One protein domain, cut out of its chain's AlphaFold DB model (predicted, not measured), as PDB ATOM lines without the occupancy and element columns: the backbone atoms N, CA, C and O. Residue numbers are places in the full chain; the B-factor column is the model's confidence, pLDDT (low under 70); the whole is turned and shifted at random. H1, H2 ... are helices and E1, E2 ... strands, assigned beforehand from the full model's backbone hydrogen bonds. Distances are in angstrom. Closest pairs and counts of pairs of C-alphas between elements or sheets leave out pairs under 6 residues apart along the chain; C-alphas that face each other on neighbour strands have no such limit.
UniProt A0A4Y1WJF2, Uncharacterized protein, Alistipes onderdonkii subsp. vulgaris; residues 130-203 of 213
ATOM      1  N   LEU A 130     -37.816  -0.031  19.106       85.88
ATOM      2  CA  LEU A 130     -38.561  -0.237  17.875       85.88
ATOM      3  C   LEU A 130     -40.036  -0.385  18.225       85.88
ATOM      4  O   LEU A 130     -40.375  -1.150  19.134       85.88
ATOM      5  N   VAL A 131     -40.873   0.366  17.522       85.06
ATOM      6  CA  VAL A 131     -42.329   0.328  17.614       85.06
ATOM      7  C   VAL A 131     -42.838  -0.286  16.326       85.06
ATOM      8  O   VAL A 131     -42.538   0.216  15.244       85.06
ATOM      9  N   PHE A 132     -43.601  -1.356  16.460       85.75
ATOM     10  CA  PHE A 132     -44.265  -2.011  15.350       85.75
ATOM     11  C   PHE A 132     -45.770  -1.815  15.474       85.75
ATOM     12  O   PHE A 132     -46.297  -1.777  16.594       85.75
ATOM     13  N   ASP A 133     -46.426  -1.672  14.333       84.44
ATOM     14  CA  ASP A 133     -47.877  -1.559  14.240       84.44
ATOM     15  C   ASP A 133     -48.590  -2.896  14.531       84.44
ATOM     16  O   ASP A 133     -47.966  -3.893  14.916       84.44
ATOM     17  N   ALA A 134     -49.919  -2.888  14.402       81.44
ATOM     18  CA  ALA A 134     -50.759  -4.067  14.594       81.44
ATOM     19  C   ALA A 134     -50.536  -5.141  13.510       81.44
ATOM     20  O   ALA A 134     -50.685  -6.328  13.799       81.44
ATOM     21  N   ASP A 135     -50.122  -4.732  12.308       78.75
ATOM     22  CA  ASP A 135     -49.793  -5.619  11.185       78.75
ATOM     23  C   ASP A 135     -48.377  -6.216  11.318       78.75
ATOM     24  O   ASP A 135     -47.984  -7.129  10.589       78.75
ATOM     25  N   GLY A 136     -47.611  -5.739  12.301       76.12
ATOM     26  CA  GLY A 136     -46.266  -6.194  12.605       76.12
ATOM     27  C   GLY A 136     -45.186  -5.559  11.731       76.12
ATOM     28  O   GLY A 136     -44.063  -6.065  11.731       76.12
ATOM     29  N   ALA A 137     -45.476  -4.474  11.017       81.62
ATOM     30  CA  ALA A 137     -44.499  -3.671  10.295       81.62
ATOM     31  C   ALA A 137     -43.870  -2.604  11.206       81.62
ATOM     32  O   ALA A 137     -44.437  -2.182  12.220       81.62
ATOM     33  N   LEU A 138     -42.636  -2.204  10.896       82.12
ATOM     34  CA  LEU A 138     -41.908  -1.225  11.693       82.12
ATOM     35  C   LEU A 138     -42.479   0.178  11.467       82.12
ATOM     36  O   LEU A 138     -42.196   0.825  10.465       82.12
ATOM     37  N   ALA A 139     -43.216   0.679  12.454       81.81
ATOM     38  CA  ALA A 139     -43.846   1.990  12.394       81.81
ATOM     39  C   ALA A 139     -42.902   3.122  12.828       81.81
ATOM     40  O   ALA A 139     -42.935   4.215  12.267       81.81
ATOM     41  N   ALA A 140     -42.062   2.897  13.849       80.44
ATOM     42  CA  ALA A 140     -41.168   3.940  14.348       80.44
ATOM     43  C   ALA A 140     -39.937   3.415  15.091       80.44
ATOM     44  O   ALA A 140     -39.948   2.371  15.747       80.44
ATOM     45  N   ILE A 141     -38.874   4.221  15.064       82.25
ATOM     46  CA  ILE A 141     -37.625   3.968  15.783       82.25
ATOM     47  C   ILE A 141     -37.389   5.106  16.766       82.25
ATOM     48  O   ILE A 141     -37.033   6.224  16.397       82.25
ATOM     49  N   CYS A 142     -37.561   4.823  18.050       80.75
ATOM     50  CA  CYS A 142     -37.419   5.814  19.102       80.75
ATOM     51  C   CYS A 142     -36.037   5.724  19.767       80.75
ATOM     52  O   CYS A 142     -35.587   4.637  20.141       80.75
ATOM     53  N   PRO A 143     -35.355   6.859  20.006       74.12
ATOM     54  CA  PRO A 143     -34.042   6.869  20.650       74.12
ATOM     55  C   PRO A 143     -34.103   6.462  22.128       74.12
ATOM     56  O   PRO A 143     -33.102   5.998  22.679       74.12
ATOM     57  N   THR A 144     -35.262   6.630  22.773       79.69
ATOM     58  CA  THR A 144     -35.485   6.293  24.182       79.69
ATOM     59  C   THR A 144     -36.875   5.692  24.402       79.69
ATOM     60  O   THR A 144     -37.792   5.908  23.608       79.69
ATOM     61  N   THR A 145     -37.042   4.982  25.520       81.06
ATOM     62  CA  THR A 145     -38.341   4.471  25.988       81.06
ATOM     63  C   THR A 145     -39.331   5.591  26.293       81.06
ATOM     64  O   THR A 145     -40.518   5.426  26.051       81.06
ATOM     65  N   GLU A 146     -38.855   6.735  26.789       81.19
ATOM     66  CA  GLU A 146     -39.698   7.903  27.066       81.19
ATOM     67  C   GLU A 146     -40.234   8.528  25.776       81.19
ATOM     68  O   GLU A 146     -41.388   8.941  25.719       81.19
ATOM     69  N   THR A 147     -39.423   8.557  24.717       82.31
ATOM     70  CA  THR A 147     -39.864   9.036  23.402       82.31
ATOM     71  C   THR A 147     -40.919   8.105  22.803       82.31
ATOM     72  O   THR A 147     -41.930   8.593  22.314       82.31
ATOM     73  N   ALA A 148     -40.732   6.783  22.906       82.19
ATOM     74  CA  ALA A 148     -41.726   5.804  22.450       82.19
ATOM     75  C   ALA A 148     -43.043   5.914  23.229       82.19
ATOM     76  O   ALA A 148     -44.119   5.891  22.640       82.19
ATOM     77  N   ALA A 149     -42.950   6.085  24.547       84.00
ATOM     78  CA  ALA A 149     -44.092   6.288  25.430       84.00
ATOM     79  C   ALA A 149     -44.910   7.531  25.050       84.00
ATOM     80  O   ALA A 149     -46.124   7.447  24.901       84.00
ATOM     81  N   ARG A 150     -44.236   8.668  24.821       83.56
ATOM     82  CA  ARG A 150     -44.886   9.913  24.379       83.56
ATOM     83  C   ARG A 150     -45.510   9.789  22.992       83.56
ATOM     84  O   ARG A 150     -46.586  10.320  22.779       83.56
ATOM     85  N   LEU A 151     -44.845   9.095  22.068       83.19
ATOM     86  CA  LEU A 151     -45.341   8.904  20.704       83.19
ATOM     87  C   LEU A 151     -46.602   8.029  20.668       83.19
ATOM     88  O   LEU A 151     -47.509   8.282  19.887       83.19
ATOM     89  N   THR A 152     -46.646   6.998  21.510       79.19
ATOM     90  CA  THR A 152     -47.715   5.986  21.505       79.19
ATOM     91  C   THR A 152     -48.771   6.206  22.586       79.19
ATOM     92  O   THR A 152     -49.678   5.391  22.708       79.19
ATOM     93  N   ASN A 153     -48.670   7.290  23.367       84.62
ATOM     94  CA  ASN A 153     -49.517   7.580  24.531       84.62
ATOM     95  C   ASN A 153     -49.602   6.423  25.547       84.62
ATOM     96  O   ASN A 153     -50.622   6.219  26.200       84.62
ATOM     97  N   ILE A 154     -48.515   5.664  25.709       82.88
ATOM     98  CA  ILE A 154     -48.423   4.534  26.644       82.88
ATOM     99  C   ILE A 154     -47.422   4.867  27.748       82.88
ATOM    100  O   ILE A 154     -46.398   5.501  27.508       82.88
ATOM    101  N   LEU A 155     -47.676   4.399  28.973       81.19
ATOM    102  CA  LEU A 155     -46.754   4.594  30.091       81.19
ATOM    103  C   LEU A 155     -45.354   4.011  29.784       81.19
ATOM    104  O   LEU A 155     -45.249   2.864  29.337       81.19
ATOM    105  N   PRO A 156     -44.253   4.724  30.098       80.12
ATOM    106  CA  PRO A 156     -42.890   4.239  29.851       80.12
ATOM    107  C   PRO A 156     -42.595   2.870  30.475       80.12
ATOM    108  O   PRO A 156     -41.897   2.042  29.887       80.12
ATOM    109  N   GLU A 157     -43.155   2.602  31.654       80.44
ATOM    110  CA  GLU A 157     -43.021   1.318  32.347       80.44
ATOM    111  C   GLU A 157     -43.695   0.174  31.581       80.44
ATOM    112  O   GLU A 157     -43.146  -0.930  31.495       80.44
ATOM    113  N   ALA A 158     -44.848   0.449  30.967       81.06
ATOM    114  CA  ALA A 158     -45.560  -0.506  30.132       81.06
ATOM    115  C   ALA A 158     -44.779  -0.803  28.846       81.06
ATOM    116  O   ALA A 158     -44.644  -1.973  28.492       81.06
ATOM    117  N   VAL A 159     -44.164   0.204  28.212       80.50
ATOM    118  CA  VAL A 159     -43.262   0.008  27.058       80.50
ATOM    119  C   VAL A 159     -42.098  -0.914  27.426       80.50
ATOM    120  O   VAL A 159     -41.840  -1.904  26.744       80.50
ATOM    121  N   VAL A 160     -41.425  -0.659  28.553       80.12
ATOM    122  CA  VAL A 160     -40.323  -1.515  29.028       80.12
ATOM    123  C   VAL A 160     -40.799  -2.942  29.306       80.12
ATOM    124  O   VAL A 160     -40.078  -3.899  29.005       80.12
ATOM    125  N   ARG A 161     -41.995  -3.102  29.882       81.81
ATOM    126  CA  ARG A 161     -42.611  -4.410  30.130       81.81
ATOM    127  C   ARG A 161     -42.884  -5.146  28.818       81.81
ATOM    128  O   ARG A 161     -42.463  -6.292  28.699       81.81
ATOM    129  N   MET A 162     -43.490  -4.486  27.834       80.75
ATOM    130  CA  MET A 162     -43.805  -5.062  26.518       80.75
ATOM    131  C   MET A 162     -42.547  -5.440  25.735       80.75
ATOM    132  O   MET A 162     -42.466  -6.539  25.193       80.75
ATOM    133  N   CYS A 163     -41.497  -4.619  25.790       79.50
ATOM    134  CA  CYS A 163     -40.205  -4.972  25.205       79.50
ATOM    135  C   CYS A 163     -39.566  -6.231  25.822       79.50
ATOM    136  O   CYS A 163     -38.719  -6.858  25.184       79.50
ATOM    137  N   LYS A 164     -39.897  -6.573  27.077       78.31
ATOM    138  CA  LYS A 164     -39.394  -7.778  27.762       78.31
ATOM    139  C   LYS A 164     -40.271  -8.996  27.502       78.31
ATOM    140  O   LYS A 164     -39.744 -10.064  27.216       78.31
ATOM    141  N   THR A 165     -41.587  -8.844  27.640       78.75
ATOM    142  CA  THR A 165     -42.558  -9.939  27.479       78.75
ATOM    143  C   THR A 165     -42.835 -10.264  26.021       78.75
ATOM    144  O   THR A 165     -43.435 -11.295  25.737       78.75
ATOM    145  N   LYS A 166     -42.407  -9.386  25.112       80.31
ATOM    146  CA  LYS A 166     -42.632  -9.446  23.674       80.31
ATOM    147  C   LYS A 166     -44.100  -9.406  23.235       80.31
ATOM    148  O   LYS A 166     -44.366  -9.546  22.043       80.31
ATOM    149  N   ARG A 167     -45.026  -9.180  24.167       75.50
ATOM    150  CA  ARG A 167     -46.466  -9.157  23.904       75.50
ATOM    151  C   ARG A 167     -46.886  -7.820  23.283       75.50
ATOM    152  O   ARG A 167     -46.346  -6.794  23.712       75.50
ATOM    153  N   PRO A 168     -47.818  -7.828  22.315       78.06
ATOM    154  CA  PRO A 168     -48.431  -6.604  21.827       78.06
ATOM    155  C   PRO A 168     -49.273  -5.953  22.930       78.06
ATOM    156  O   PRO A 168     -49.710  -6.610  23.881       78.06
ATOM    157  N   SER A 169     -49.464  -4.647  22.802       77.00
ATOM    158  CA  SER A 169     -50.386  -3.868  23.616       77.00
ATOM    159  C   SER A 169     -51.814  -4.329  23.344       77.00
ATOM    160  O   SER A 169     -52.233  -4.387  22.191       77.00
ATOM    161  N   SER A 170     -52.565  -4.640  24.399       68.81
ATOM    162  CA  SER A 170     -53.973  -5.032  24.281       68.81
ATOM    163  C   SER A 170     -54.864  -3.881  23.807       68.81
ATOM    164  O   SER A 170     -55.847  -4.137  23.126       68.81
ATOM    165  N   ASP A 171     -54.491  -2.635  24.118       69.56
ATOM    166  CA  ASP A 171     -55.309  -1.453  23.819       69.56
ATOM    167  C   ASP A 171     -55.025  -0.860  22.434       69.56
ATOM    168  O   ASP A 171     -55.889  -0.229  21.837       69.56
ATOM    169  N   THR A 172     -53.806  -1.034  21.912       72.44
ATOM    170  CA  THR A 172     -53.359  -0.373  20.671       72.44
ATOM    171  C   THR A 172     -52.864  -1.336  19.596       72.44
ATOM    172  O   THR A 172     -52.524  -0.894  18.504       72.44
ATOM    173  N   GLY A 173     -52.740  -2.633  19.889       78.44
ATOM    174  CA  GLY A 173     -52.155  -3.629  18.979       78.44
ATOM    175  C   GLY A 173     -50.641  -3.483  18.762       78.44
ATOM    176  O   GLY A 173     -50.003  -4.403  18.260       78.44
ATOM    177  N   LEU A 174     -50.039  -2.368  19.194       83.81
ATOM    178  CA  LEU A 174     -48.630  -2.055  18.972       83.81
ATOM    179  C   LEU A 174     -47.708  -3.003  19.732       83.81
ATOM    180  O   LEU A 174     -47.930  -3.308  20.907       83.81
ATOM    181  N   SER A 175     -46.604  -3.392  19.102       82.69
ATOM    182  CA  SER A 175     -45.569  -4.185  19.757       82.69
ATOM    183  C   SER A 175     -44.246  -3.431  19.843       82.69
ATOM    184  O   SER A 175     -43.897  -2.611  18.997       82.69
ATOM    185  N   PHE A 176     -43.502  -3.689  20.920       85.00
ATOM    186  CA  PHE A 176     -42.276  -2.959  21.230       85.00
ATOM    187  C   PHE A 176     -41.093  -3.920  21.340       85.00
ATOM    188  O   PHE A 176     -41.209  -5.019  21.901       85.00
ATOM    189  N   ARG A 177     -39.929  -3.514  20.822       83.44
ATOM    190  CA  ARG A 177     -38.670  -4.265  20.940       83.44
ATOM    191  C   ARG A 177     -37.508  -3.345  21.295       83.44
ATOM    192  O   ARG A 177     -37.403  -2.227  20.806       83.44
ATOM    193  N   HIS A 178     -36.596  -3.823  22.140       82.75
ATOM    194  CA  HIS A 178     -35.337  -3.114  22.369       82.75
ATOM    195  C   HIS A 178     -34.378  -3.358  21.213       82.75
ATOM    196  O   HIS A 178     -34.149  -4.508  20.858       82.75
ATOM    197  N   TRP A 179     -33.721  -2.303  20.749       75.56
ATOM    198  CA  TRP A 179     -32.644  -2.402  19.779       75.56
ATOM    199  C   TRP A 179     -31.424  -3.130  20.354       75.56
ATOM    200  O   TRP A 179     -30.760  -2.641  21.278       75.56
ATOM    201  N   TRP A 180     -31.074  -4.275  19.774       69.44
ATOM    202  CA  TRP A 180     -29.835  -4.984  20.082       69.44
ATOM    203  C   TRP A 180     -28.711  -4.587  19.121       69.44
ATOM    204  O   TRP A 180     -28.825  -4.734  17.914       69.44
ATOM    205  N   ARG A 181     -27.561  -4.164  19.672       58.88
ATOM    206  CA  ARG A 181     -26.350  -3.784  18.904       58.88
ATOM    207  C   ARG A 181     -25.812  -4.863  17.952       58.88
ATOM    208  O   ARG A 181     -24.971  -4.542  17.133       58.88
ATOM    209  N   LYS A 182     -26.242  -6.120  18.084       57.66
ATOM    210  CA  LYS A 182     -25.804  -7.226  17.218       57.66
ATOM    211  C   LYS A 182     -26.448  -7.212  15.825       57.66
ATOM    212  O   LYS A 182     -26.052  -8.016  14.999       57.66
ATOM    213  N   ILE A 183     -27.425  -6.339  15.594       58.56
ATOM    214  CA  ILE A 183     -28.224  -6.265  14.363       58.56
ATOM    215  C   ILE A 183     -27.774  -5.025  13.564       58.56
ATOM    216  O   ILE A 183     -28.585  -4.246  13.089       58.56
ATOM    217  N   GLN A 184     -26.461  -4.763  13.524       53.66
ATOM    218  CA  GLN A 184     -25.892  -3.598  12.829       53.66
ATOM    219  C   GLN A 184     -25.947  -3.722  11.298       53.66
ATOM    220  O   GLN A 184     -25.864  -2.695  10.638       53.66
ATOM    221  N   ASP A 185     -26.147  -4.931  10.765       51.03
ATOM    222  CA  ASP A 185     -26.157  -5.210   9.319       51.03
ATOM    223  C   ASP A 185     -27.543  -5.049   8.666       51.03
ATOM    224  O   ASP A 185     -27.697  -5.330   7.481       51.03
ATOM    225  N   VAL A 186     -28.574  -4.643   9.420       54.28
ATOM    226  CA  VAL A 186     -29.907  -4.381   8.852       54.28
ATOM    227  C   VAL A 186     -30.005  -2.904   8.513       54.28
ATOM    228  O   VAL A 186     -29.992  -2.069   9.423       54.28
ATOM    229  N   ASP A 187     -30.104  -2.597   7.222       51.66
ATOM    230  CA  ASP A 187     -30.289  -1.231   6.746       51.66
ATOM    231  C   ASP A 187     -31.643  -0.690   7.244       51.66
ATOM    232  O   ASP A 187     -32.715  -1.227   6.968       51.66
ATOM    233  N   MET A 188     -31.585   0.305   8.130       55.56
ATOM    234  CA  MET A 188     -32.723   0.756   8.951       55.56
ATOM    235  C   MET A 188     -33.615   1.777   8.244       55.56
ATOM    236  O   MET A 188     -34.621   2.205   8.813       55.56
ATOM    237  N   THR A 189     -33.222   2.213   7.052       53.84
ATOM    238  CA  THR A 189     -33.952   3.186   6.235       53.84
ATOM    239  C   THR A 189     -35.146   2.592   5.507       53.84
ATOM    240  O   THR A 189     -35.986   3.353   5.035       53.84
ATOM    241  N   ASP A 190     -35.266   1.267   5.460       57.31
ATOM    242  CA  ASP A 190     -36.208   0.648   4.534       57.31
ATOM    243  C   ASP A 190     -37.624   0.478   5.095       57.31
ATOM    244  O   ASP A 190     -38.520   0.178   4.321       57.31
ATOM    245  N   PHE A 191     -37.874   0.677   6.402       61.00
ATOM    246  CA  PHE A 191     -39.195   0.497   7.063       61.00
ATOM    247  C   PHE A 191     -39.933  -0.832   6.745       61.00
ATOM    248  O   PHE A 191     -41.035  -1.070   7.227       61.00
ATOM    249  N   THR A 192     -39.302  -1.745   6.007       65.88
ATOM    250  CA  THR A 192     -39.814  -3.046   5.563       65.88
ATOM    251  C   THR A 192     -39.610  -4.137   6.609       65.88
ATOM    252  O   THR A 192     -40.075  -5.263   6.443       65.88
ATOM    253  N   LEU A 193     -38.913  -3.814   7.702       73.00
ATOM    254  CA  LEU A 193     -38.612  -4.750   8.771       73.00
ATOM    255  C   LEU A 193     -39.887  -5.126   9.527       73.00
ATOM    256  O   LEU A 193     -40.510  -4.293  10.183       73.00
ATOM    257  N   THR A 194     -40.224  -6.409   9.512       80.38
ATOM    258  CA  THR A 194     -41.345  -6.937  10.298       80.38
ATOM    259  C   THR A 194     -40.901  -7.418  11.683       80.38
ATOM    260  O   THR A 194     -39.738  -7.777  11.903       80.38
ATOM    261  N   VAL A 195     -41.836  -7.487  12.637       79.25
ATOM    262  CA  VAL A 195     -41.609  -8.024  13.994       79.25
ATOM    263  C   VAL A 195     -41.008  -9.428  13.934       79.25
ATOM    264  O   VAL A 195     -40.104  -9.741  14.711       79.25
ATOM    265  N   ALA A 196     -41.493 -10.270  13.015       77.75
ATOM    266  CA  ALA A 196     -41.047 -11.652  12.858       77.75
ATOM    267  C   ALA A 196     -39.579 -11.729  12.411       77.75
ATOM    268  O   ALA A 196     -38.780 -12.410  13.057       77.75
ATOM    269  N   GLN A 197     -39.204 -10.959  11.385       74.81
ATOM    270  CA  GLN A 197     -37.818 -10.846  10.910       74.81
ATOM    271  C   GLN A 197     -36.895 -10.271  11.995       74.81
ATOM    272  O   GLN A 197     -35.770 -10.738  12.203       74.81
ATOM    273  N   TYR A 198     -37.377  -9.280  12.751       76.06
ATOM    274  CA  TYR A 198     -36.621  -8.721  13.867       76.06
ATOM    275  C   TYR A 198     -36.404  -9.743  14.991       76.06
ATOM    276  O   TYR A 198     -35.306  -9.873  15.534       76.06
ATOM    277  N   ASP A 199     -37.436 -10.501  15.354       75.25
ATOM    278  CA  ASP A 199     -37.321 -11.526  16.383       75.25
ATOM    279  C   ASP A 199     -36.418 -12.684  15.953       75.25
ATOM    280  O   ASP A 199     -35.692 -13.212  16.796       75.25
ATOM    281  N   GLU A 200     -36.423 -13.043  14.670       74.12
ATOM    282  CA  GLU A 200     -35.543 -14.051  14.084       74.12
ATOM    283  C   GLU A 200     -34.076 -13.614  14.077       74.12
ATOM    284  O   GLU A 200     -33.224 -14.358  14.563       74.12
ATOM    285  N   SER A 201     -33.780 -12.377  13.671       69.56
ATOM    286  CA  SER A 201     -32.421 -11.812  13.764       69.56
ATOM    287  C   SER A 201     -31.933 -11.659  15.214       69.56
ATOM    288  O   SER A 201     -30.732 -11.717  15.491       69.56
ATOM    289  N   CYS A 202     -32.858 -11.525  16.172       66.81
ATOM    290  CA  CYS A 202     -32.556 -11.545  17.603       66.81
ATOM    291  C   CYS A 202     -32.326 -12.954  18.174       66.81
ATOM    292  O   CYS A 202     -31.808 -13.062  19.297       66.81
ATOM    293  N   LYS A 203     -32.727 -14.032  17.481       66.50
ATOM    294  CA  LYS A 203     -32.436 -15.396  17.940       66.50
ATOM    295  C   LYS A 203     -30.920 -15.580  17.934       66.50
ATOM    296  O   LYS A 203     -30.201 -15.119  17.051       66.50
TER     297      LYS A 203
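AT A GLANCE: This is residues 130 to 203 of the 213 residues of an uncharacterized protein of Alistipes onderdonkii subsp. vulgaris (UniProt A0A4Y1WJF2). A small three-stranded sheet has H1 and H2 over one face, while a long loop, residues 179 to 194, swings away from them and returns to a short last helix, H3, that only grazes the sheet. The printed part has 74 residues, with three named strands and three named helices in the order E1 E2 H1 H2 E3 H3; the sheet runs E2 E1 E3, all antiparallel. The class is mixed, helices and strands; the whole is compact, with a radius of gyration of the C-alphas of 11.4 A and spans of 31 by 22 by 21 A.

HOW THE PARTS SIT: E1, residues 130 to 132, forms a hairpin with E2, residues 138 to 142, at 152 degrees; N 131 and O 140, 2.8 A apart, are within hydrogen-bond range. H1, residues 145 to 152, is on the sheet at a height of 8.8 A. H2, residues 156 to 165, is on the same face, making two layers, helices on one face of a sheet. H1 and H2 touch, about perpendicular at 81 degrees; their closest C-alphas, of Ala 149 and Pro 156, are 5.0 A apart. H2 stands up from the sheet at 60 degrees over E3, residues 175 to 178; their closest C-alphas, of Cys 163 and Arg 177, are 4.6 A apart. E3 is antiparallel to E1 at 163 degrees, with N 130 and O 177 within hydrogen-bond range at 2.8 A. E2, H1 H2 and E3 form a split strand-helix-strand unit, its strands running the same way with E1 between them, and its crossover is right-handed. H3, residues 195 to 201, only grazes the sheet with residues 195 to 199, and is apart from H1 and H2. In H1, H2 and H3 every O i to N i+4 pair is within hydrogen-bond range.

IN THESE COORDINATES: E1 begins at C-alpha 130 (-38.561, -0.237, 17.875) and is 6.5 A long; E2 is 11.2 A, H1 10.5 A, H2 14.4 A and E3 10.6 A. H3, 9.9 A, ends at C-alpha 201 (-32.421, -11.812, 13.764).

THE WHOLE: The C-alphas farthest apart, of Asp 171 and Asp 185, are 32.8 A apart. The printed part has no cut, and the link from E3 to H3, 16 residues, is long. Confidence is under 70 at residues 170 to 171, 180 to 192 and 201 to 203.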